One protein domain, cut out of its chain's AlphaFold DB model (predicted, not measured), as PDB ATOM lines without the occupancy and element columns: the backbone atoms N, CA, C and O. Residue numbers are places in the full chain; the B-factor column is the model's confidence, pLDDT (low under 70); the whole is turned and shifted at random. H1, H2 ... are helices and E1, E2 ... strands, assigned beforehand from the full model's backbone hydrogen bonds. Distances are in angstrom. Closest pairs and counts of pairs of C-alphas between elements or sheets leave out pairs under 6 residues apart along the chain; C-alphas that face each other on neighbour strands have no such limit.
ATOM      1  N   ARG A 146      58.087  -2.325  56.974       77.75
ATOM      2  CA  ARG A 146      57.070  -2.462  55.924       77.75
ATOM      3  C   ARG A 146      56.039  -3.493  56.356       77.75
ATOM      4  O   ARG A 146      56.375  -4.658  56.549       77.75
ATOM      5  N   HIS A 147      54.788  -3.063  56.476       80.88
ATOM      6  CA  HIS A 147      53.664  -3.944  56.774       80.88
ATOM      7  C   HIS A 147      53.115  -4.512  55.464       80.88
ATOM      8  O   HIS A 147      52.618  -3.768  54.616       80.88
ATOM      9  N   VAL A 148      53.252  -5.824  55.281       87.81
ATOM     10  CA  VAL A 148      52.896  -6.513  54.035       87.81
ATOM     11  C   VAL A 148      51.721  -7.458  54.252       87.81
ATOM     12  O   VAL A 148      51.672  -8.209  55.224       87.81
ATOM     13  N   LEU A 149      50.782  -7.444  53.314       86.31
ATOM     14  CA  LEU A 149      49.738  -8.446  53.173       86.31
ATOM     15  C   LEU A 149      50.239  -9.521  52.208       86.31
ATOM     16  O   LEU A 149      50.625  -9.231  51.072       86.31
ATOM     17  N   ARG A 150      50.229 -10.773  52.663       81.06
ATOM     18  CA  ARG A 150      50.636 -11.933  51.866       81.06
ATOM     19  C   ARG A 150      49.412 -12.635  51.296       81.06
ATOM     20  O   ARG A 150      48.560 -13.106  52.045       81.06
ATOM     21  N   ALA A 151      49.341 -12.742  49.972       72.00
ATOM     22  CA  ALA A 151      48.338 -13.564  49.303       72.00
ATOM     23  C   ALA A 151      48.742 -15.051  49.361       72.00
ATOM     24  O   ALA A 151      49.275 -15.600  48.395       72.00
ATOM     25  N   THR A 152      48.512 -15.702  50.506       76.00
ATOM     26  CA  THR A 152      48.777 -17.139  50.692       76.00
ATOM     27  C   THR A 152      47.543 -17.962  50.324       76.00
ATOM     28  O   THR A 152      46.446 -17.708  50.821       76.00
ATOM     29  N   ALA A 153      47.711 -18.962  49.454       83.69
ATOM     30  CA  ALA A 153      46.649 -19.916  49.151       83.69
ATOM     31  C   ALA A 153      46.490 -20.893  50.320       83.69
ATOM     32  O   ALA A 153      47.448 -21.562  50.696       83.69
ATOM     33  N   LYS A 154      45.277 -20.986  50.862       89.56
ATOM     34  CA  LYS A 154      44.924 -21.942  51.912       89.56
ATOM     35  C   LYS A 154      43.929 -22.954  51.362       89.56
ATOM     36  O   LYS A 154      43.029 -22.583  50.607       89.56
ATOM     37  N   TYR A 155      44.058 -24.208  51.787       93.31
ATOM     38  CA  TYR A 155      43.155 -25.298  51.411       93.31
ATOM     39  C   TYR A 155      42.493 -25.885  52.662       93.31
ATOM     40  O   TYR A 155      42.851 -26.990  53.063       93.31
ATOM     41  N   PRO A 156      41.508 -25.194  53.276       93.69
ATOM     42  CA  PRO A 156      40.934 -25.619  54.556       93.69
ATOM     43  C   PRO A 156      40.437 -27.066  54.537       93.69
ATOM     44  O   PRO A 156      40.705 -27.835  55.449       93.69
ATOM     45  N   LYS A 157      39.796 -27.474  53.434       95.00
ATOM     46  CA  LYS A 157      39.318 -28.848  53.272       95.00
ATOM     47  C   LYS A 157      40.423 -29.888  53.165       95.00
ATOM     48  O   LYS A 157      40.175 -31.020  53.533       95.00
ATOM     49  N   ALA A 158      41.604 -29.539  52.662       94.56
ATOM     50  CA  ALA A 158      42.743 -30.451  52.674       94.56
ATOM     51  C   ALA A 158      43.382 -30.504  54.070       94.56
ATOM     52  O   ALA A 158      43.765 -31.582  54.516       94.56
ATOM     53  N   SER A 159      43.427 -29.371  54.780       93.12
ATOM     54  CA  SER A 159      43.905 -29.298  56.165       93.12
ATOM     55  C   SER A 159      43.087 -30.173  57.122       93.12
ATOM     56  O   SER A 159      43.667 -30.784  58.013       93.12
ATOM     57  N   ASP A 160      41.778 -30.328  56.880       95.50
ATOM     58  CA  ASP A 160      40.918 -31.267  57.624       95.50
ATOM     59  C   ASP A 160      41.456 -32.723  57.596       95.50
ATOM     60  O   ASP A 160      41.199 -33.486  58.526       95.50
ATOM     61  N   TYR A 161      42.211 -33.120  56.558       95.38
ATOM     62  CA  TYR A 161      42.756 -34.481  56.396       95.38
ATOM     63  C   TYR A 161      44.271 -34.580  56.606       95.38
ATOM     64  O   TYR A 161      44.757 -35.612  57.062       95.38
ATOM     65  N   LEU A 162      45.022 -33.547  56.219       92.56
ATOM     66  CA  LEU A 162      46.490 -33.554  56.192       92.56
ATOM     67  C   LEU A 162      47.116 -32.845  57.404       92.56
ATOM     68  O   LEU A 162      48.329 -32.902  57.581       92.56
ATOM     69  N   GLY A 163      46.297 -32.201  58.240       88.44
ATOM     70  CA  GLY A 163      46.736 -31.453  59.414       88.44
ATOM     71  C   GLY A 163      46.771 -29.931  59.203       88.44
ATOM     72  O   GLY A 163      46.497 -29.429  58.110       88.44
ATOM     73  N   PRO A 164      47.085 -29.169  60.267       86.56
ATOM     74  CA  PRO A 164      46.965 -27.708  60.280       86.56
ATOM     75  C   PRO A 164      48.135 -26.969  59.612       86.56
ATOM     76  O   PRO A 164      48.049 -25.757  59.421       86.56
ATOM     77  N   ASP A 165      49.225 -27.660  59.277       87.00
ATOM     78  CA  ASP A 165      50.393 -27.046  58.645       87.00
ATOM     79  C   ASP A 165      50.100 -26.717  57.170       87.00
ATOM     80  O   ASP A 165      50.057 -27.588  56.301       87.00
ATOM     81  N   GLU A 166      49.871 -25.436  56.887       85.56
ATOM     82  CA  GLU A 166      49.498 -24.943  55.558       85.56
ATOM     83  C   GLU A 166      50.607 -25.111  54.509       85.56
ATOM     84  O   GLU A 166      50.308 -25.289  53.318       85.56
ATOM     85  N   GLU A 167      51.875 -25.056  54.926       85.88
ATOM     86  CA  GLU A 167      53.015 -25.259  54.030       85.88
ATOM     87  C   GLU A 167      53.108 -26.731  53.637       85.88
ATOM     88  O   GLU A 167      53.211 -27.051  52.447       85.88
ATOM     89  N   GLU A 168      52.969 -27.621  54.619       87.94
ATOM     90  CA  GLU A 168      52.965 -29.063  54.405       87.94
ATOM     91  C   GLU A 168      51.765 -29.511  53.558       87.94
ATOM     92  O   GLU A 168      51.939 -30.231  52.572       87.94
ATOM     93  N   VAL A 169      50.558 -29.009  53.846       93.62
ATOM     94  CA  VAL A 169      49.352 -29.246  53.031       93.62
ATOM     95  C   VAL A 169      49.599 -28.847  51.575       93.62
ATOM     96  O   VAL A 169      49.321 -29.614  50.650       93.62
ATOM     97  N   SER A 170      50.152 -27.653  51.349       91.06
ATOM     98  CA  SER A 170      50.442 -27.155  50.001       91.06
ATOM     99  C   SER A 170      51.500 -27.992  49.280       91.06
ATOM    100  O   SER A 170      51.421 -28.163  48.059       91.06
ATOM    101  N   ARG A 171      52.497 -28.504  50.010       93.88
ATOM    102  CA  ARG A 171      53.535 -29.394  49.481       93.88
ATOM    103  C   ARG A 171      52.950 -30.745  49.074       93.88
ATOM    104  O   ARG A 171      53.149 -31.159  47.935       93.88
ATOM    105  N   LEU A 172      52.165 -31.373  49.947       96.31
ATOM    106  CA  LEU A 172      51.529 -32.668  49.695       96.31
ATOM    107  C   LEU A 172      50.571 -32.624  48.499       96.31
ATOM    108  O   LEU A 172      50.594 -33.529  47.670       96.31
ATOM    109  N   LEU A 173      49.777 -31.557  48.347       96.19
ATOM    110  CA  LEU A 173      48.904 -31.390  47.175       96.19
ATOM    111  C   LEU A 173      49.696 -31.342  45.857       96.19
ATOM    112  O   LEU A 173      49.290 -31.969  44.879       96.19
ATOM    113  N   LYS A 174      50.847 -30.656  45.836       94.88
ATOM    114  CA  LYS A 174      51.748 -30.632  44.669       94.88
ATOM    115  C   LYS A 174      52.400 -31.988  44.410       94.88
ATOM    116  O   LYS A 174      52.606 -32.360  43.259       94.88
ATOM    117  N   ASP A 175      52.748 -32.725  45.460       96.88
ATOM    118  CA  ASP A 175      53.331 -34.059  45.317       96.88
ATOM    119  C   ASP A 175      52.295 -35.055  44.761       96.88
ATOM    120  O   ASP A 175      52.616 -35.837  43.867       96.88
ATOM    121  N   LEU A 176      51.031 -34.957  45.187       96.94
ATOM    122  CA  LEU A 176      49.914 -35.732  44.630       96.94
ATOM    123  C   LEU A 176      49.597 -35.369  43.172       96.94
ATOM    124  O   LEU A 176      49.286 -36.258  42.379       96.94
ATOM    125  N   GLU A 177      49.698 -34.089  42.801       96.31
ATOM    126  CA  GLU A 177      49.640 -33.652  41.399       96.31
ATOM    127  C   GLU A 177      50.751 -34.310  40.574       96.31
ATOM    128  O   GLU A 177      50.479 -34.925  39.545       96.31
ATOM    129  N   ARG A 178      52.006 -34.226  41.035       96.62
ATOM    130  CA  ARG A 178      53.160 -34.813  40.331       96.62
ATOM    131  C   ARG A 178      53.060 -36.330  40.204       96.62
ATOM    132  O   ARG A 178      53.517 -36.882  39.208       96.62
ATOM    133  N   ALA A 179      52.469 -36.990  41.197       97.12
ATOM    134  CA  ALA A 179      52.186 -38.421  41.175       97.12
ATOM    135  C   ALA A 179      50.989 -38.794  40.275       97.12
ATOM    136  O   ALA A 179      50.733 -39.977  40.063       97.12
ATOM    137  N   GLY A 180      50.257 -37.811  39.739       96.44
ATOM    138  CA  GLY A 180      49.110 -38.028  38.859       96.44
ATOM    139  C   GLY A 180      47.822 -38.418  39.584       96.44
ATOM    140  O   GLY A 180      46.886 -38.876  38.939       96.44
ATOM    141  N   HIS A 181      47.749 -38.250  40.907       97.38
ATOM    142  CA  HIS A 181      46.524 -38.491  41.681       97.38
ATOM    143  C   HIS A 181      45.573 -37.293  41.667       97.38
ATOM    144  O   HIS A 181      44.368 -37.460  41.862       97.38
ATOM    145  N   LEU A 182      46.110 -36.089  41.448       97.56
ATOM    146  CA  LEU A 182      45.341 -34.854  41.361       97.56
ATOM    147  C   LEU A 182      45.616 -34.116  40.050       97.56
ATOM    148  O   LEU A 182      46.745 -34.069  39.572       97.56
ATOM    149  N   VAL A 183      44.583 -33.472  39.514       95.88
ATOM    150  CA  VAL A 183      44.663 -32.585  38.350       95.88
ATOM    151  C   VAL A 183      44.387 -31.149  38.799       95.88
ATOM    152  O   VAL A 183      43.292 -30.869  39.305       95.88
ATOM    153  N   PRO A 184      45.337 -30.215  38.619       94.19
ATOM    154  CA  PRO A 184      45.122 -28.815  38.937       94.19
ATOM    155  C   PRO A 184      44.259 -28.152  37.860       94.19
ATOM    156  O   PRO A 184      44.450 -28.347  36.658       94.19
ATOM    157  N   LYS A 185      43.319 -27.309  38.282       93.88
ATOM    158  CA  LYS A 185      42.577 -26.404  37.398       93.88
ATOM    159  C   LYS A 185      42.620 -24.993  37.957       93.88
ATOM    160  O   LYS A 185      42.684 -24.789  39.168       93.88
ATOM    161  N   THR A 186      42.560 -24.012  37.066       90.88
ATOM    162  CA  THR A 186      42.509 -22.598  37.443       90.88
ATOM    163  C   THR A 186      41.294 -22.317  38.322       90.88
ATOM    164  O   THR A 186      40.170 -22.637  37.933       90.88
ATOM    165  N   TYR A 187      41.507 -21.684  39.473       89.44
ATOM    166  CA  TYR A 187      40.452 -21.344  40.420       89.44
ATOM    167  C   TYR A 187      40.710 -19.982  41.065       89.44
ATOM    168  O   TYR A 187      41.758 -19.750  41.666       89.44
ATOM    169  N   GLY A 188      39.734 -19.081  40.956       85.88
ATOM    170  CA  GLY A 188      39.823 -17.735  41.517       85.88
ATOM    171  C   GLY A 188      40.951 -16.881  40.923       85.88
ATOM    172  O   GLY A 188      41.610 -17.237  39.943       85.88
ATOM    173  N   ARG A 189      41.157 -15.711  41.527       85.06
ATOM    174  CA  ARG A 189      42.247 -14.787  41.199       85.06
ATOM    175  C   ARG A 189      43.095 -14.554  42.433       85.06
ATOM    176  O   ARG A 189      42.587 -14.600  43.551       85.06
ATOM    177  N   ARG A 190      44.377 -14.292  42.214       83.94
ATOM    178  CA  ARG A 190      45.292 -13.835  43.258       83.94
ATOM    179  C   ARG A 190      45.935 -12.530  42.827       83.94
ATOM    180  O   ARG A 190      46.122 -12.280  41.634       83.94
ATOM    181  N   VAL A 191      46.297 -11.736  43.819       86.75
ATOM    182  CA  VAL A 191      47.046 -10.507  43.602       86.75
ATOM    183  C   VAL A 191      48.457 -10.870  43.150       86.75
ATOM    184  O   VAL A 191      49.134 -11.666  43.798       86.75
ATOM    185  N   GLU A 192      48.880 -10.318  42.017       88.81
ATOM    186  CA  GLU A 192      50.204 -10.574  41.454       88.81
ATOM    187  C   GLU A 192      50.698  -9.327  40.722       88.81
ATOM    188  O   GLU A 192      50.036  -8.796  39.828       88.81
ATOM    189  N   CYS A 193      51.871  -8.835  41.116       90.19
ATOM    190  CA  CYS A 193      52.487  -7.681  40.487       90.19
ATOM    191  C   CYS A 193      52.982  -8.046  39.089       90.19
ATOM    192  O   CYS A 193      53.914  -8.834  38.938       90.19
ATOM    193  N   ARG A 194      52.448  -7.397  38.056       89.25
ATOM    194  CA  ARG A 194      52.857  -7.654  36.666       89.25
ATOM    195  C   ARG A 194      54.283  -7.209  36.339       89.25
ATOM    196  O   ARG A 194      54.815  -7.594  35.305       89.25
ATOM    197  N   GLN A 195      54.900  -6.396  37.199       90.50
ATOM    198  CA  GLN A 195      56.266  -5.915  37.000       90.50
ATOM    199  C   GLN A 195      57.325  -6.906  37.499       90.50
ATOM    200  O   GLN A 195      58.391  -6.992  36.898       90.50
ATOM    201  N   CYS A 196      57.065  -7.635  38.589       92.00
ATOM    202  CA  CYS A 196      58.066  -8.524  39.195       92.00
ATOM    203  C   CYS A 196      57.553  -9.915  39.595       92.00
ATOM    204  O   CYS A 196      58.331 -10.708  40.113       92.00
ATOM    205  N   GLY A 197      56.265 -10.216  39.406       88.06
ATOM    206  CA  GLY A 197      55.635 -11.475  39.823       88.06
ATOM    207  C   GLY A 197      55.389 -11.601  41.332       88.06
ATOM    208  O   GLY A 197      54.905 -12.632  41.789       88.06
ATOM    209  N   GLY A 198      55.717 -10.574  42.123       88.50
ATOM    210  CA  GLY A 198      55.506 -10.582  43.571       88.50
ATOM    211  C   GLY A 198      54.022 -10.642  43.943       88.50
ATOM    212  O   GLY A 198      53.199  -9.956  43.336       88.50
ATOM    213  N   THR A 199      53.687 -11.434  44.959       87.75
ATOM    214  CA  THR A 199      52.315 -11.614  45.478       87.75
ATOM    215  C   THR A 199      52.084 -10.918  46.823       87.75
ATOM    216  O   THR A 199      50.988 -10.978  47.381       87.75
ATOM    217  N   GLU A 200      53.116 -10.263  47.356       90.44
ATOM    218  CA  GLU A 200      53.051  -9.467  48.578       90.44
ATOM    219  C   GLU A 200      52.708  -8.011  48.248       90.44
ATOM    220  O   GLU A 200      53.282  -7.412  47.328       90.44
ATOM    221  N   VAL A 201      51.789  -7.428  49.019       91.12
ATOM    222  CA  VAL A 201      51.308  -6.058  48.803       91.12
ATOM    223  C   VAL A 201      51.365  -5.234  50.077       91.12
ATOM    224  O   VAL A 201      51.080  -5.739  51.158       91.12
ATOM    225  N   THR A 202      51.705  -3.955  49.963       92.19
ATOM    226  CA  THR A 202      51.489  -2.977  51.029       92.19
ATOM    227  C   THR A 202      50.149  -2.289  50.803       92.19
ATOM    228  O   THR A 202      49.767  -2.008  49.663       92.19
ATOM    229  N   LEU A 203      49.425  -2.057  51.895       91.62
ATOM    230  CA  LEU A 203      48.176  -1.308  51.907       91.62
ATOM    231  C   LEU A 203      48.404  -0.035  52.705       91.62
ATOM    232  O   LEU A 203      48.751  -0.089  53.881       91.62
ATOM    233  N   GLU A 204      48.198   1.102  52.053       90.94
ATOM    234  CA  GLU A 204      48.372   2.420  52.650       90.94
ATOM    235  C   GLU A 204      47.122   3.268  52.426       90.94
ATOM    236  O   GLU A 204      46.393   3.102  51.446       90.94
ATOM    237  N   LEU A 205      46.880   4.191  53.351       91.88
ATOM    238  CA  LEU A 205      45.844   5.205  53.226       91.88
ATOM    239  C   LEU A 205      46.484   6.486  52.706       91.88
ATOM    240  O   LEU A 205      47.412   6.989  53.325       91.88
ATOM    241  N   ALA A 206      45.983   7.026  51.599       93.56
ATOM    242  CA  ALA A 206      46.484   8.249  50.989       93.56
ATOM    243  C   ALA A 206      45.460   9.385  51.074       93.56
ATOM    244  O   ALA A 206      44.265   9.209  50.822       93.56
ATOM    245  N   CYS A 207      45.941  10.583  51.399       94.19
ATOM    246  CA  CYS A 207      45.118  11.773  51.503       94.19
ATOM    247  C   CYS A 207      44.546  12.109  50.117       94.19
ATOM    248  O   CYS A 207      45.314  12.254  49.162       94.19
ATOM    249  N   PRO A 208      43.224  12.282  49.971       92.94
ATOM    250  CA  PRO A 208      42.620  12.583  48.678       92.94
ATOM    251  C   PRO A 208      43.057  13.950  48.133       92.94
ATOM    252  O   PRO A 208      43.071  14.122  46.914       92.94
ATOM    253  N   LYS A 275      42.012   7.504  50.487       93.56
ATOM    254  CA  LYS A 275      42.079   6.549  49.378       93.56
ATOM    255  C   LYS A 275      42.941   5.355  49.768       93.56
ATOM    256  O   LYS A 275      44.081   5.536  50.183       93.56
ATOM    257  N   ILE A 276      42.434   4.145  49.562       92.50
ATOM    258  CA  ILE A 276      43.240   2.930  49.702       92.50
ATOM    259  C   ILE A 276      44.176   2.827  48.499       92.50
ATOM    260  O   ILE A 276      43.734   2.794  47.349       92.50
ATOM    261  N   VAL A 277      45.473   2.763  48.772       92.69
ATOM    262  CA  VAL A 277      46.532   2.617  47.779       92.69
ATOM    263  C   VAL A 277      47.231   1.291  48.025       92.69
ATOM    264  O   VAL A 277      47.670   1.000  49.135       92.69
ATOM    265  N   LEU A 278      47.330   0.483  46.971       92.56
ATOM    266  CA  LEU A 278      48.050  -0.785  46.994       92.56
ATOM    267  C   LEU A 278      49.355  -0.644  46.221       92.56
ATOM    268  O   LEU A 278      49.369  -0.082  45.124       92.56
ATOM    269  N   SER A 279      50.441  -1.176  46.769       93.31
ATOM    270  CA  SER A 279      51.745  -1.219  46.106       93.31
ATOM    271  C   SER A 279      52.377  -2.595  46.272       93.31
ATOM    272  O   SER A 279      52.175  -3.269  47.276       93.31
ATOM    273  N   CYS A 280      53.154  -3.041  45.287       92.31
ATOM    274  CA  CYS A 280      53.895  -4.292  45.398       92.31
ATOM    275  C   CYS A 280      54.978  -4.157  46.475       92.31
ATOM    276  O   CYS A 280      55.826  -3.269  46.382       92.31
ATOM    277  N   ALA A 281      55.007  -5.064  47.452       91.62
ATOM    278  CA  ALA A 281      55.983  -5.006  48.537       91.62
ATOM    279  C   ALA A 281      57.429  -5.226  48.051       91.62
ATOM    280  O   ALA A 281      58.362  -4.631  48.595       91.62
ATOM    281  N   ASN A 282      57.608  -6.023  46.991       91.19
ATOM    282  CA  ASN A 282      58.920  -6.354  46.433       91.19
ATOM    283  C   ASN A 282      59.531  -5.197  45.631       91.19
ATOM    284  O   ASN A 282      60.708  -4.899  45.798       91.19
ATOM    285  N   CYS A 283      58.760  -4.562  44.737       92.12
ATOM    286  CA  CYS A 283      59.294  -3.553  43.807       92.12
ATOM    287  C   CYS A 283      58.762  -2.128  44.020       92.12
ATOM    288  O   CYS A 283      59.217  -1.205  43.351       92.12
ATOM    289  N   GLY A 284      57.797  -1.928  44.923       91.75
ATOM    290  CA  GLY A 284      57.206  -0.620  45.225       91.75
ATOM    291  C   GLY A 284      56.249  -0.084  44.156       91.75
ATOM    292  O   GLY A 284      55.770   1.041  44.273       91.75
ATOM    293  N   LYS A 285      55.958  -0.853  43.101       93.44
ATOM    294  CA  LYS A 285      55.058  -0.411  42.034       93.44
ATOM    295  C   LYS A 285      53.623  -0.304  42.542       93.44
ATOM    296  O   LYS A 285      53.092  -1.277  43.074       93.44
ATOM    297  N   HIS A 286      52.989   0.841  42.299       93.12
ATOM    298  CA  HIS A 286      51.561   1.019  42.545       93.12
ATOM    299  C   HIS A 286      50.736   0.008  41.736       93.12
ATOM    300  O   HIS A 286      50.946  -0.148  40.530       93.12
ATOM    301  N   MET A 287      49.817  -0.674  42.413       90.94
ATOM    302  CA  MET A 287      48.990  -1.731  41.852       90.94
ATOM    303  C   MET A 287      47.644  -1.185  41.401       90.94
ATOM    304  O   MET A 287      46.957  -0.470  42.125       90.94
ATOM    305  N   THR A 288      47.260  -1.570  40.195       90.56
ATOM    306  CA  THR A 288      45.964  -1.263  39.602       90.56
ATOM    307  C   THR A 288      44.988  -2.413  39.823       90.56
ATOM    308  O   THR A 288      45.384  -3.537  40.139       90.56
ATOM    309  N   ASN A 289      43.705  -2.187  39.529       87.69
ATOM    310  CA  ASN A 289      42.686  -3.244  39.543       87.69
ATOM    311  C   ASN A 289      43.076  -4.467  38.691       87.69
ATOM    312  O   ASN A 289      42.691  -5.590  39.000       87.69
ATOM    313  N   THR A 290      43.859  -4.271  37.627       84.62
ATOM    314  CA  THR A 290      44.300  -5.375  36.767       84.62
ATOM    315  C   THR A 290      45.387  -6.238  37.408       84.62
ATOM    316  O   THR A 290      45.458  -7.434  37.119       84.62
ATOM    317  N   ASP A 291      46.197  -5.669  38.300       84.81
ATOM    318  CA  ASP A 291      47.200  -6.398  39.081       84.81
ATOM    319  C   ASP A 291      46.540  -7.217  40.203       84.81
ATOM    320  O   ASP A 291      46.980  -8.321  40.525       84.81
ATOM    321  N   LEU A 292      45.407  -6.740  40.734       80.75
ATOM    322  CA  LEU A 292      44.584  -7.492  41.696       80.75
ATOM    323  C   LEU A 292      43.943  -8.746  41.086       80.75
ATOM    324  O   LEU A 292      43.564  -9.667  41.805       80.75
ATOM    325  N   LEU A 293      43.853  -8.791  39.756       81.44
ATOM    326  CA  LEU A 293      43.377  -9.934  38.976       81.44
ATOM    327  C   LEU A 293      44.514 -10.622  38.202       81.44
ATOM    328  O   LEU A 293      44.240 -11.416  37.302       81.44
ATOM    329  N   GLY A 294      45.773 -10.275  38.495       75.31
ATOM    330  CA  GLY A 294      46.935 -10.665  37.697       75.31
ATOM    331  C   GLY A 294      47.247 -12.156  37.762       75.31
ATOM    332  O   GLY A 294      47.528 -12.767  36.733       75.31
ATOM    333  N   GLY A 295      47.154 -12.751  38.949       79.50
ATOM    334  CA  GLY A 295      47.461 -14.159  39.156       79.50
ATOM    335  C   GLY A 295      46.216 -15.044  39.165       79.50
ATOM    336  O   GLY A 295      45.083 -14.594  39.362       79.50
ATOM    337  N   THR A 296      46.436 -16.346  39.008       84.50
ATOM    338  CA  THR A 296      45.376 -17.363  39.051       84.50
ATOM    339  C   THR A 296      45.696 -18.385  40.136       84.50
ATOM    340  O   THR A 296      46.828 -18.858  40.222       84.50
ATOM    341  N   GLY A 297      44.720 -18.682  40.996       85.56
ATOM    342  CA  GLY A 297      44.847 -19.756  41.979       85.56
ATOM    343  C   GLY A 297      44.648 -21.128  41.334       85.56
ATOM    344  O   GLY A 297      44.245 -21.230  40.172       85.56
ATOM    345  N   LEU A 298      44.916 -22.187  42.094       90.94
ATOM    346  CA  LEU A 298      44.688 -23.565  41.668       90.94
ATOM    347  C   LEU A 298      43.680 -24.235  42.598       90.94
ATOM    348  O   LEU A 298      43.716 -24.038  43.810       90.94
ATOM    349  N   ALA A 299      42.798 -25.039  42.017       93.94
ATOM    350  CA  ALA A 299      42.020 -26.042  42.724       93.94
ATOM    351  C   ALA A 299      42.426 -27.421  42.208       93.94
ATOM    352  O   ALA A 299      42.614 -27.607  41.005       93.94
ATOM    353  N   TYR A 300      42.552 -28.376  43.122       95.62
ATOM    354  CA  TYR A 300      42.916 -29.748  42.797       95.62
ATOM    355  C   TYR A 300      41.670 -30.625  42.738       95.62
ATOM    356  O   TYR A 300      40.805 -30.554  43.611       95.62
ATOM    357  N   TYR A 301      41.598 -31.456  41.705       95.25
ATOM    358  CA  TYR A 301      40.534 -32.429  41.482       95.25
ATOM    359  C   TYR A 301      41.139 -33.830  41.437       95.25
ATOM    360  O   TYR A 301      42.295 -33.943  41.038       95.25
ATOM    361  N   PRO A 302      40.393 -34.890  41.788       92.56
ATOM    362  CA  PRO A 302      40.815 -36.254  41.480       92.56
ATOM    363  C   PRO A 302      41.113 -36.394  39.981       92.56
ATOM    364  O   PRO A 302      40.387 -35.813  39.165       92.56
ATOM    365  N   ALA A 303      42.197 -37.103  39.654       85.31
ATOM    366  CA  ALA A 303      42.568 -37.421  38.276       85.31
ATOM    367  C   ALA A 303      41.559 -38.345  37.580       85.31
ATOM    368  O   ALA A 303      40.953 -39.197  38.270       85.31
TER     369      ALA A 303
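This is residues 146 to 208 and 275 to 303 of the 303 residues of the protein "TackOD1 domain-containing protein" of Thorarchaeota archaeon (strain OWC) (UniProt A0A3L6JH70). This is a loose rod with a small head at each end: one head is the antiparallel sheet of E3 and E4 with short E1 at its edge, and the other is a corner of two helices, H1 and H2. A two-stranded ribbon of E2 and E5 runs between the heads; H2 packs on one end of it with residues 173 to 177, and the short H3 lies at its other end, near the three-stranded sheet. The printed part has 92 residues, with three named helices and five named strands in the order E1, H1, H2, E2, E3, E4, H3, E5, and its class is mixed, helices and strands. The larger sheet has the order E1, E3, E4 and the smaller one E2, E5, both antiparallel. The whole is loose, with a radius of gyration of the C-alphas of 15.9 A, and the C-alphas span 50 by 24 by 18 A.

In the larger sheet, E3 is residues 200 to 206 and 19.0 A long from first to last C-alpha, with C-alpha 200 at (53.051, -9.467, 48.578) and C-alpha 206 at (46.484, 8.249, 50.989). E4, residues 275 to 280, is 16.5 A long, and E1, residues 148 to 150, is 6.3 A long. In the smaller sheet, E2 is residues 182 to 190, 21.1 A long, and bends by 55 degrees at residue 187; E5, residues 295 to 302, is 23.2 A long and ends with C-alpha 302 at (40.815, -36.254, 41.480). H2, residues 166 to 178, is the longest helix by residues and measures 18.5 A. H1, residues 156 to 162, measures 9.8 A, and H3, residues 289 to 292, measures 5.1 A.

E3 is the inner strand of the larger sheet, and E1 and E4 are its edge strands. E3 and E4 are antiparallel at 152 degrees, with N 202 and O 279 at 2.8 A and N 277 and O 204 at 2.8 A, both within hydrogen-bond range. E1 and E3 are antiparallel at 136 degrees, with N 149 and O 201 within hydrogen-bond range at 2.8 A. H3 is on this sheet but only grazes it, with 6 pairs of C-alphas within 10 A. The closest C-alphas of H3 and E2 are those of Leu 292 and Arg 190, 6.6 A apart. E2 and E5 are antiparallel at 151 degrees; N 183 and O 301 are 2.8 A apart and N 295 and O 190 are 2.9 A apart, both within hydrogen-bond range. The closest C-alphas of H2 and E2 are those of Leu 176 and Leu 182, at 5.7 A, and those of H2 and E5 are of Leu 173 and Tyr 300, at 7.6 A. H1 and H2 touch, H2 with residues 166 to 169 alone, and their lines are about perpendicular at 78 degrees; their closest C-alphas are those of Leu 162 and Val 169, 6.1 A apart. H1 and H2 are not on the larger sheet, and H2 and H3 are apart. In H2 every O i to N i+4 pair is within hydrogen-bond range, in H1 2 of 3 are, and H3 is too short for such a pair.

The two C-alphas farthest apart are those of Ala 179 and Pro 208, at 52.4 A. Residues 209 to 274 are not printed; across this cut, which falls in the link from E3 to E4, C-alphas 208 and 275 are 6.1 A apart. Of the links that are printed whole, none is long; those from E2 to E3 and from E4 to H3 are short, and the others are tight. Residue 303 is the chain's last. The mean pLDDT of the printed part is 90.1, and no printed residue is under 70.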